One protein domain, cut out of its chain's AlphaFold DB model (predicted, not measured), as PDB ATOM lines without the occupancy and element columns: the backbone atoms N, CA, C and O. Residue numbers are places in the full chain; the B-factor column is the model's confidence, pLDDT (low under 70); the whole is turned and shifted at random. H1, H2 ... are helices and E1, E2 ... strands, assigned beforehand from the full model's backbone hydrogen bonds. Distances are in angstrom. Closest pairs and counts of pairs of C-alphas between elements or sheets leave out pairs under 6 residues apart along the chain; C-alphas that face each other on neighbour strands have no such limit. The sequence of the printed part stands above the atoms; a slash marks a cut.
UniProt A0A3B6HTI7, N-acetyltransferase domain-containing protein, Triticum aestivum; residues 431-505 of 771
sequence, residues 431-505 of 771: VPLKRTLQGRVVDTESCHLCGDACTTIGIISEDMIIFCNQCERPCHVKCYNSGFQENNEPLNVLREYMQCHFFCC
ATOM      1  N   VAL A 431     -14.379  -7.546  50.746       41.16
ATOM      2  CA  VAL A 431     -15.447  -8.418  50.231       41.16
ATOM      3  C   VAL A 431     -16.828  -7.863  50.622       41.16
ATOM      4  O   VAL A 431     -17.039  -7.619  51.809       41.16
ATOM      5  N   PRO A 432     -17.808  -7.753  49.699       46.88
ATOM      6  CA  PRO A 432     -17.708  -7.662  48.236       46.88
ATOM      7  C   PRO A 432     -18.392  -6.402  47.655       46.88
ATOM      8  O   PRO A 432     -19.356  -5.890  48.211       46.88
ATOM      9  N   LEU A 433     -17.977  -5.969  46.458       38.59
ATOM     10  CA  LEU A 433     -18.791  -5.105  45.585       38.59
ATOM     11  C   LEU A 433     -18.679  -5.563  44.126       38.59
ATOM     12  O   LEU A 433     -17.989  -4.960  43.304       38.59
ATOM     13  N   LYS A 434     -19.362  -6.669  43.820       45.00
ATOM     14  CA  LYS A 434     -19.589  -7.110  42.442       45.00
ATOM     15  C   LYS A 434     -20.820  -6.396  41.901       45.00
ATOM     16  O   LYS A 434     -21.871  -6.442  42.529       45.00
ATOM     17  N   ARG A 435     -20.721  -5.831  40.701       51.69
ATOM     18  CA  ARG A 435     -21.894  -5.573  39.858       51.69
ATOM     19  C   ARG A 435     -21.634  -6.143  38.478       51.69
ATOM     20  O   ARG A 435     -20.958  -5.545  37.652       51.69
ATOM     21  N   THR A 436     -22.188  -7.320  38.230       41.56
ATOM     22  CA  THR A 436     -22.230  -7.922  36.897       41.56
ATOM     23  C   THR A 436     -23.630  -8.445  36.666       41.56
ATOM     24  O   THR A 436     -24.104  -9.243  37.468       41.56
ATOM     25  N   LEU A 437     -24.244  -8.098  35.539       45.59
ATOM     26  CA  LEU A 437     -25.545  -8.644  35.127       45.59
ATOM     27  C   LEU A 437     -25.449 -10.127  34.683       45.59
ATOM     28  O   LEU A 437     -26.405 -10.689  34.158       45.59
ATOM     29  N   GLN A 438     -24.270 -10.752  34.816       45.56
ATOM     30  CA  GLN A 438     -23.932 -12.029  34.175       45.56
ATOM     31  C   GLN A 438     -22.849 -12.869  34.891       45.56
ATOM     32  O   GLN A 438     -22.730 -14.054  34.611       45.56
ATOM     33  N   GLY A 439     -22.018 -12.281  35.765       42.53
ATOM     34  CA  GLY A 439     -20.699 -12.844  36.108       42.53
ATOM     35  C   GLY A 439     -20.684 -13.920  37.198       42.53
ATOM     36  O   GLY A 439     -19.867 -14.833  37.127       42.53
ATOM     37  N   ARG A 440     -21.568 -13.826  38.203       40.00
ATOM     38  CA  ARG A 440     -21.900 -14.905  39.158       40.00
ATOM     39  C   ARG A 440     -23.302 -14.690  39.734       40.00
ATOM     40  O   ARG A 440     -23.432 -14.328  40.895       40.00
ATOM     41  N   VAL A 441     -24.338 -14.959  38.942       45.47
ATOM     42  CA  VAL A 441     -25.723 -15.101  39.457       45.47
ATOM     43  C   VAL A 441     -25.981 -16.534  39.964       45.47
ATOM     44  O   VAL A 441     -27.106 -17.001  40.079       45.47
ATOM     45  N   VAL A 442     -24.897 -17.260  40.239       43.69
ATOM     46  CA  VAL A 442     -24.895 -18.632  40.731       43.69
ATOM     47  C   VAL A 442     -24.878 -18.556  42.261       43.69
ATOM     48  O   VAL A 442     -23.833 -18.299  42.862       43.69
ATOM     49  N   ASP A 443     -26.079 -18.721  42.829       41.91
ATOM     50  CA  ASP A 443     -26.410 -19.239  44.173       41.91
ATOM     51  C   ASP A 443     -26.853 -18.282  45.307       41.91
ATOM     52  O   ASP A 443     -27.409 -18.792  46.278       41.91
ATOM     53  N   THR A 444     -26.680 -16.947  45.256       51.34
ATOM     54  CA  THR A 444     -26.863 -16.112  46.486       51.34
ATOM     55  C   THR A 444     -27.720 -14.837  46.429       51.34
ATOM     56  O   THR A 444     -27.943 -14.250  47.484       51.34
ATOM     57  N   GLU A 445     -28.199 -14.360  45.276       65.88
ATOM     58  CA  GLU A 445     -28.853 -13.033  45.185       65.88
ATOM     59  C   GLU A 445     -30.293 -13.122  44.645       65.88
ATOM     60  O   GLU A 445     -30.527 -13.133  43.438       65.88
ATOM     61  N   SER A 446     -31.269 -13.189  45.557       79.62
ATOM     62  CA  SER A 446     -32.707 -13.227  45.257       79.62
ATOM     63  C   SER A 446     -33.340 -11.839  45.149       79.62
ATOM     64  O   SER A 446     -32.943 -10.904  45.842       79.62
ATOM     65  N   CYS A 447     -34.365 -11.684  44.306       84.38
ATOM     66  CA  CYS A 447     -35.096 -10.426  44.173       84.38
ATOM     67  C   CYS A 447     -35.762 -10.020  45.496       84.38
ATOM     68  O   CYS A 447     -36.586 -10.749  46.045       84.38
ATOM     69  N   HIS A 448     -35.493  -8.796  45.953       83.31
ATOM     70  CA  HIS A 448     -36.025  -8.257  47.207       83.31
ATOM     71  C   HIS A 448     -37.565  -8.164  47.265       83.31
ATOM     72  O   HIS A 448     -38.120  -8.106  48.359       83.31
ATOM     73  N   LEU A 449     -38.254  -8.131  46.117       84.88
ATOM     74  CA  LEU A 449     -39.709  -7.952  46.054       84.88
ATOM     75  C   LEU A 449     -40.504  -9.268  46.047       84.88
ATOM     76  O   LEU A 449     -41.620  -9.274  46.559       84.88
ATOM     77  N   CYS A 450     -39.964 -10.363  45.495       87.06
ATOM     78  CA  CYS A 450     -40.657 -11.663  45.438       87.06
ATOM     79  C   CYS A 450     -39.924 -12.817  46.143       87.06
ATOM     80  O   CYS A 450     -40.547 -13.828  46.445       87.06
ATOM     81  N   GLY A 451     -38.627 -12.677  46.437       83.94
ATOM     82  CA  GLY A 451     -37.797 -13.718  47.051       83.94
ATOM     83  C   GLY A 451     -37.142 -14.696  46.067       83.94
ATOM     84  O   GLY A 451     -36.288 -15.477  46.484       83.94
ATOM     85  N   ASP A 452     -37.464 -14.643  44.771       81.75
ATOM     86  CA  ASP A 452     -36.910 -15.563  43.770       81.75
ATOM     87  C   ASP A 452     -35.528 -15.122  43.261       81.75
ATOM     88  O   ASP A 452     -35.320 -13.963  42.899       81.75
ATOM     89  N   ALA A 453     -34.595 -16.070  43.135       75.31
ATOM     90  CA  ALA A 453     -33.308 -15.878  42.448       75.31
ATOM     91  C   ALA A 453     -33.360 -16.202  40.938       75.31
ATOM     92  O   ALA A 453     -32.349 -16.128  40.243       75.31
ATOM     93  N   CYS A 454     -34.527 -16.581  40.407       70.56
ATOM     94  CA  CYS A 454     -34.692 -16.950  39.003       70.56
ATOM     95  C   CYS A 454     -34.494 -15.738  38.078       70.56
ATOM     96  O   CYS A 454     -35.336 -14.849  38.036       70.56
ATOM     97  N   THR A 455     -33.404 -15.723  37.313       69.50
ATOM     98  CA  THR A 455     -33.153 -14.767  36.222       69.50
ATOM     99  C   THR A 455     -32.409 -15.482  35.106       69.50
ATOM    100  O   THR A 455     -31.446 -16.209  35.361       69.50
ATOM    101  N   THR A 456     -32.823 -15.286  33.854       59.19
ATOM    102  CA  THR A 456     -32.187 -15.985  32.733       59.19
ATOM    103  C   THR A 456     -30.884 -15.290  32.356       59.19
ATOM    104  O   THR A 456     -30.877 -14.274  31.660       59.19
ATOM    105  N   ILE A 457     -29.767 -15.843  32.840       56.06
ATOM    106  CA  ILE A 457     -28.409 -15.382  32.534       56.06
ATOM    107  C   ILE A 457     -28.263 -15.224  31.015       56.06
ATOM    108  O   ILE A 457     -28.566 -16.133  30.244       56.06
ATOM    109  N   GLY A 458     -27.817 -14.046  30.582       48.81
ATOM    110  CA  GLY A 458     -27.691 -13.704  29.171       48.81
ATOM    111  C   GLY A 458     -28.897 -13.002  28.548       48.81
ATOM    112  O   GLY A 458     -28.700 -12.438  27.479       48.81
ATOM    113  N   ILE A 459     -30.104 -13.005  29.131       58.78
ATOM    114  CA  ILE A 459     -31.310 -12.449  28.479       58.78
ATOM    115  C   ILE A 459     -31.796 -11.157  29.149       58.78
ATOM    116  O   ILE A 459     -32.276 -11.180  30.283       58.78
ATOM    117  N   ILE A 460     -31.800 -10.049  28.396       69.00
ATOM    118  CA  ILE A 460     -32.617  -8.877  28.741       69.00
ATOM    119  C   ILE A 460     -34.094  -9.273  28.616       69.00
ATOM    120  O   ILE A 460     -34.600  -9.520  27.526       69.00
ATOM    121  N   SER A 461     -34.762  -9.383  29.758       73.44
ATOM    122  CA  SER A 461     -36.131  -9.882  29.907       73.44
ATOM    123  C   SER A 461     -36.764  -9.268  31.154       73.44
ATOM    124  O   SER A 461     -36.077  -8.626  31.949       73.44
ATOM    125  N   GLU A 462     -38.065  -9.465  31.360       79.56
ATOM    126  CA  GLU A 462     -38.720  -9.000  32.590       79.56
ATOM    127  C   GLU A 462     -38.236  -9.780  33.836       79.56
ATOM    128  O   GLU A 462     -38.237  -9.251  34.948       79.56
ATOM    129  N   ASP A 463     -37.728 -11.002  33.638       77.25
ATOM    130  CA  ASP A 463     -37.054 -11.831  34.647       77.25
ATOM    131  C   ASP A 463     -35.602 -11.405  34.938       77.25
ATOM    132  O   ASP A 463     -34.939 -12.028  35.764       77.25
ATOM    133  N   MET A 464     -35.069 -10.368  34.284       80.56
ATOM    134  CA  MET A 464     -33.709  -9.883  34.539       80.56
ATOM    135  C   MET A 464     -33.618  -9.168  35.894       80.56
ATOM    136  O   MET A 464     -34.383  -8.239  36.164       80.56
ATOM    137  N   ILE A 465     -32.637  -9.545  36.721       80.12
ATOM    138  CA  ILE A 465     -32.297  -8.830  37.963       80.12
ATOM    139  C   ILE A 465     -31.439  -7.585  37.670       80.12
ATOM    140  O   ILE A 465     -30.380  -7.670  37.046       80.12
ATOM    141  N   ILE A 466     -31.869  -6.430  38.189       79.88
ATOM    142  CA  ILE A 466     -31.144  -5.152  38.217       79.88
ATOM    143  C   ILE A 466     -31.023  -4.662  39.673       79.88
ATOM    144  O   ILE A 466     -31.931  -4.830  40.486       79.88
ATOM    145  N   PHE A 467     -29.903  -4.022  40.013       82.50
ATOM    146  CA  PHE A 467     -29.636  -3.472  41.347       82.50
ATOM    147  C   PHE A 467     -30.050  -1.999  41.444       82.50
ATOM    148  O   PHE A 467     -29.647  -1.182  40.616       82.50
ATOM    149  N   CYS A 468     -30.791  -1.624  42.488       85.50
ATOM    150  CA  CYS A 468     -31.126  -0.220  42.758       85.50
ATOM    151  C   CYS A 468     -29.858   0.638  42.952       85.50
ATOM    152  O   CYS A 468     -29.036   0.332  43.814       85.50
ATOM    153  N   ASN A 469     -29.726   1.769  42.244       84.56
ATOM    154  CA  ASN A 469     -28.539   2.644  42.321       84.56
ATOM    155  C   ASN A 469     -28.381   3.405  43.663       84.56
ATOM    156  O   ASN A 469     -27.465   4.223  43.801       84.56
ATOM    157  N   GLN A 470     -29.269   3.160  44.635       88.38
ATOM    158  CA  GLN A 470     -29.271   3.771  45.967       88.38
ATOM    159  C   GLN A 470     -29.112   2.729  47.090       88.38
ATOM    160  O   GLN A 470     -28.123   2.773  47.816       88.38
ATOM    161  N   CYS A 471     -30.040   1.774  47.229       86.00
ATOM    162  CA  CYS A 471     -29.972   0.763  48.296       86.00
ATOM    163  C   CYS A 471     -29.188  -0.507  47.923       86.00
ATOM    164  O   CYS A 471     -28.878  -1.300  48.807       86.00
ATOM    165  N   GLU A 472     -28.869  -0.695  46.636       82.06
ATOM    166  CA  GLU A 472     -28.203  -1.874  46.055       82.06
ATOM    167  C   GLU A 472     -28.938  -3.211  46.196       82.06
ATOM    168  O   GLU A 472     -28.379  -4.244  45.842       82.06
ATOM    169  N   ARG A 473     -30.200  -3.221  46.641       81.62
ATOM    170  CA  ARG A 473     -30.986  -4.459  46.644       81.62
ATOM    171  C   ARG A 473     -31.304  -4.903  45.197       81.62
ATOM    172  O   ARG A 473     -31.674  -4.044  44.384       81.62
ATOM    173  N   PRO A 474     -31.160  -6.202  44.869       82.25
ATOM    174  CA  PRO A 474     -31.540  -6.773  43.575       82.25
ATOM    175  C   PRO A 474     -33.064  -6.784  43.377       82.25
ATOM    176  O   PRO A 474     -33.835  -7.048  44.304       82.25
ATOM    177  N   CYS A 475     -33.505  -6.516  42.151       84.31
ATOM    178  CA  CYS A 475     -34.910  -6.420  41.770       84.31
ATOM    179  C   CYS A 475     -35.127  -6.952  40.347       84.31
ATOM    180  O   CYS A 475     -34.392  -6.555  39.446       84.31
ATOM    181  N   HIS A 476     -36.133  -7.799  40.111       86.56
ATOM    182  CA  HIS A 476     -36.559  -8.115  38.743       86.56
ATOM    183  C   HIS A 476     -37.219  -6.912  38.077       86.56
ATOM    184  O   HIS A 476     -37.962  -6.176  38.730       86.56
ATOM    185  N   VAL A 477     -37.059  -6.778  36.760       84.69
ATOM    186  CA  VAL A 477     -37.797  -5.776  35.974       84.69
ATOM    187  C   VAL A 477     -39.318  -5.965  36.102       84.69
ATOM    188  O   VAL A 477     -40.019  -4.989  36.350       84.69
ATOM    189  N   LYS A 478     -39.836  -7.203  36.045       85.81
ATOM    190  CA  LYS A 478     -41.275  -7.490  36.229       85.81
ATOM    191  C   LYS A 478     -41.795  -7.036  37.594       85.81
ATOM    192  O   LYS A 478     -42.878  -6.462  37.684       85.81
ATOM    193  N   CYS A 479     -41.022  -7.263  38.657       87.81
ATOM    194  CA  CYS A 479     -41.413  -6.922  40.024       87.81
ATOM    195  C   CYS A 479     -41.301  -5.417  40.285       87.81
ATOM    196  O   CYS A 479     -42.126  -4.870  41.010       87.81
ATOM    197  N   TYR A 480     -40.331  -4.744  39.656       85.50
ATOM    198  CA  TYR A 480     -40.276  -3.287  39.595       85.50
ATOM    199  C   TYR A 480     -41.519  -2.721  38.892       85.50
ATOM    200  O   TYR A 480     -42.269  -1.980  39.520       85.50
ATOM    201  N   ASN A 481     -41.796  -3.135  37.649       84.06
ATOM    202  CA  ASN A 481     -42.959  -2.676  36.881       84.06
ATOM    203  C   ASN A 481     -44.280  -2.929  37.632       84.06
ATOM    204  O   ASN A 481     -45.096  -2.026  37.750       84.06
ATOM    205  N   SER A 482     -44.450  -4.106  38.247       79.94
ATOM    206  CA  SER A 482     -45.641  -4.449  39.051       79.94
ATOM    207  C   SER A 482     -45.858  -3.547  40.278       79.94
ATOM    208  O   SER A 482     -46.960  -3.512  40.821       79.94
ATOM    209  N   GLY A 483     -44.816  -2.851  40.747       68.50
ATOM    210  CA  GLY A 483     -44.869  -1.921  41.880       68.50
ATOM    211  C   GLY A 483     -45.038  -0.446  41.491       68.50
ATOM    212  O   GLY A 483     -45.122   0.404  42.379       68.50
ATOM    213  N   PHE A 484     -45.071  -0.126  40.196       60.31
ATOM    214  CA  PHE A 484     -45.217   1.229  39.660       60.31
ATOM    215  C   PHE A 484     -46.386   1.295  38.658       60.31
ATOM    216  O   PHE A 484     -46.918   0.281  38.223       60.31
ATOM    217  N   GLN A 485     -46.835   2.503  38.309       49.47
ATOM    218  CA  GLN A 485     -47.958   2.705  37.374       49.47
ATOM    219  C   GLN A 485     -47.518   2.781  35.898       49.47
ATOM    220  O   GLN A 485     -48.341   3.029  35.021       49.47
ATOM    221  N   GLU A 486     -46.230   2.561  35.622       59.50
ATOM    222  CA  GLU A 486     -45.612   2.652  34.298       59.50
ATOM    223  C   GLU A 486     -44.820   1.362  34.023       59.50
ATOM    224  O   GLU A 486     -43.876   1.034  34.741       59.50
ATOM    225  N   ASN A 487     -45.217   0.612  32.989       67.62
ATOM    226  CA  ASN A 487     -44.521  -0.606  32.568       67.62
ATOM    227  C   ASN A 487     -43.308  -0.240  31.701       67.62
ATOM    228  O   ASN A 487     -43.436  -0.072  30.486       67.62
ATOM    229  N   ASN A 488     -42.127  -0.137  32.310       73.81
ATOM    230  CA  ASN A 488     -40.897   0.152  31.580       73.81
ATOM    231  C   ASN A 488     -40.349  -1.111  30.898       73.81
ATOM    232  O   ASN A 488     -40.065  -2.116  31.551       73.81
ATOM    233  N   GLU A 489     -40.132  -1.050  29.580       79.06
ATOM    234  CA  GLU A 489     -39.439  -2.121  28.850       79.06
ATOM    235  C   GLU A 489     -38.058  -2.401  29.483       79.06
ATOM    236  O   GLU A 489     -37.340  -1.445  29.811       79.06
ATOM    237  N   PRO A 490     -37.610  -3.670  29.592       77.00
ATOM    238  CA  PRO A 490     -36.337  -4.021  30.234       77.00
ATOM    239  C   PRO A 490     -35.102  -3.261  29.713       77.00
ATOM    240  O   PRO A 490     -34.169  -2.990  30.470       77.00
ATOM    241  N   LEU A 491     -35.110  -2.855  28.439       68.62
ATOM    242  CA  LEU A 491     -34.067  -2.046  27.793       68.62
ATOM    243  C   LEU A 491     -33.999  -0.608  28.327       68.62
ATOM    244  O   LEU A 491     -32.920  -0.011  28.380       68.62
ATOM    245  N   ASN A 492     -35.144  -0.033  28.702       75.31
ATOM    246  CA  ASN A 492     -35.230   1.301  29.290       75.31
ATOM    247  C   ASN A 492     -34.806   1.253  30.765       75.31
ATOM    248  O   ASN A 492     -33.981   2.070  31.170       75.31
ATOM    249  N   VAL A 493     -35.220   0.227  31.520       77.81
ATOM    250  CA  VAL A 493     -34.760   0.013  32.908       77.81
ATOM    251  C   VAL A 493     -33.239  -0.206  32.970       77.81
ATOM    252  O   VAL A 493     -32.551   0.383  33.804       77.81
ATOM    253  N   LEU A 494     -32.670  -0.979  32.033       73.88
ATOM    254  CA  LEU A 494     -31.216  -1.134  31.917       73.88
ATOM    255  C   LEU A 494     -30.515   0.199  31.593       73.88
ATOM    256  O   LEU A 494     -29.468   0.504  32.168       73.88
ATOM    257  N   ARG A 495     -31.098   1.021  30.710       69.69
ATOM    258  CA  ARG A 495     -30.574   2.353  30.360       69.69
ATOM    259  C   ARG A 495     -30.567   3.296  31.566       69.69
ATOM    260  O   ARG A 495     -29.559   3.959  31.799       69.69
ATOM    261  N   GLU A 496     -31.644   3.325  32.347       77.25
ATOM    262  CA  GLU A 496     -31.738   4.088  33.599       77.25
ATOM    263  C   GLU A 496     -30.689   3.626  34.616       77.25
ATOM    264  O   GLU A 496     -29.991   4.451  35.207       77.25
ATOM    265  N   TYR A 497     -30.501   2.312  34.769       78.06
ATOM    266  CA  TYR A 497     -29.483   1.733  35.649       78.06
ATOM    267  C   TYR A 497     -28.047   2.108  35.240       78.06
ATOM    268  O   TYR A 497     -27.222   2.443  36.100       78.06
ATOM    269  N   MET A 498     -27.740   2.106  33.936       73.19
ATOM    270  CA  MET A 498     -26.450   2.575  33.409       73.19
ATOM    271  C   MET A 498     -26.257   4.083  33.639       73.19
ATOM    272  O   MET A 498     -25.160   4.521  33.987       73.19
ATOM    273  N   GLN A 499     -27.326   4.877  33.535       70.25
ATOM    274  CA  GLN A 499     -27.326   6.318  33.830       70.25
ATOM    275  C   GLN A 499     -27.359   6.647  35.338       70.25
ATOM    276  O   GLN A 499     -27.293   7.815  35.713       70.25
ATOM    277  N   CYS A 500     -27.385   5.635  36.213       75.75
ATOM    278  CA  CYS A 500     -27.482   5.774  37.671       75.75
ATOM    279  C   CYS A 500     -28.788   6.449  38.150       75.75
ATOM    280  O   CYS A 500     -28.792   7.207  39.126       75.75
ATOM    281  N   HIS A 501     -29.887   6.174  37.447       81.62
ATOM    282  CA  HIS A 501     -31.229   6.713  37.679       81.62
ATOM    283  C   HIS A 501     -32.281   5.644  38.034       81.62
ATOM    284  O   HIS A 501     -33.434   5.998  38.269       81.62
ATOM    285  N   PHE A 502     -31.905   4.364  38.129       86.31
ATOM    286  CA  PHE A 502     -32.822   3.291  38.518       86.31
ATOM    287  C   PHE A 502     -32.959   3.178  40.047       86.31
ATOM    288  O   PHE A 502     -31.980   2.948  40.770       86.31
ATOM    289  N   PHE A 503     -34.196   3.286  40.543       88.69
ATOM    290  CA  PHE A 503     -34.528   3.210  41.968       88.69
ATOM    291  C   PHE A 503     -35.708   2.265  42.205       88.69
ATOM    292  O   PHE A 503     -36.796   2.492  41.689       88.69
ATOM    293  N   CYS A 504     -35.532   1.254  43.061       86.56
ATOM    294  CA  CYS A 504     -36.561   0.237  43.320       86.56
ATOM    295  C   CYS A 504     -37.823   0.751  44.040       86.56
ATOM    296  O   CYS A 504     -38.798   0.018  44.145       86.56
ATOM    297  N   CYS A 505     -37.808   1.968  44.595       86.56
ATOM    298  CA  CYS A 505     -38.958   2.578  45.265       86.56
ATOM    299  C   CYS A 505     -38.814   4.106  45.371       86.56
ATOM    300  O   CYS A 505     -37.708   4.655  45.290       86.56
TER     301      CYS A 505
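AT A GLANCE: This is residues 431 to 505 of the 771 residues of the protein "N-acetyltransferase domain-containing protein" of Triticum aestivum (UniProt A0A3B6HTI7). Little regular structure is here: a long loop stretch, residues 431 to 464, leads into a small hairpin, E1 and E2, and two short helices, H1 and H2, crosswise to each other. The 75 printed residues hold E1, E2, H1, H2 in that order; the sheet is antiparallel, the class mixed, with 21 residues in named elements. The whole is compact, radius of gyration of the C-alphas 11.4 A, yet elongated, spanning 35 by 22 by 20 A.

IN THESE COORDINATES: E1 is residues 465 to 467, from C-alpha 465 at (-32.297, -8.830, 37.963). E2 is 474 to 476, H1 477 to 482, 8.5 A long, and H2 490 to 498, 12.3 A, ending at C-alpha 498 (-26.450, 2.575, 33.409).

HOW THE PARTS SIT: In the hairpin E1 and E2, N 466 and O 475 are 2.8 A apart, within hydrogen-bond range. The closest C-alphas of E1 and H2, Ile 466 and Leu 494, are 7.5 A apart. E2 and H2 are apart. H1 and H2 are close but not clearly touching, Val 477 to Pro 490 6.2 A between closest C-alphas, and only just about perpendicular at 73 degrees. In H1 and H2 every O i to N i+4 pair is within hydrogen-bond range.

THE WHOLE: The farthest C-alphas, Val 431 and Gln 485, are 36.7 A apart. The printed part has no cut, and no link is long. Mean pLDDT of the printed part is 70.7; 28 residues are under 70, among them 431 to 445.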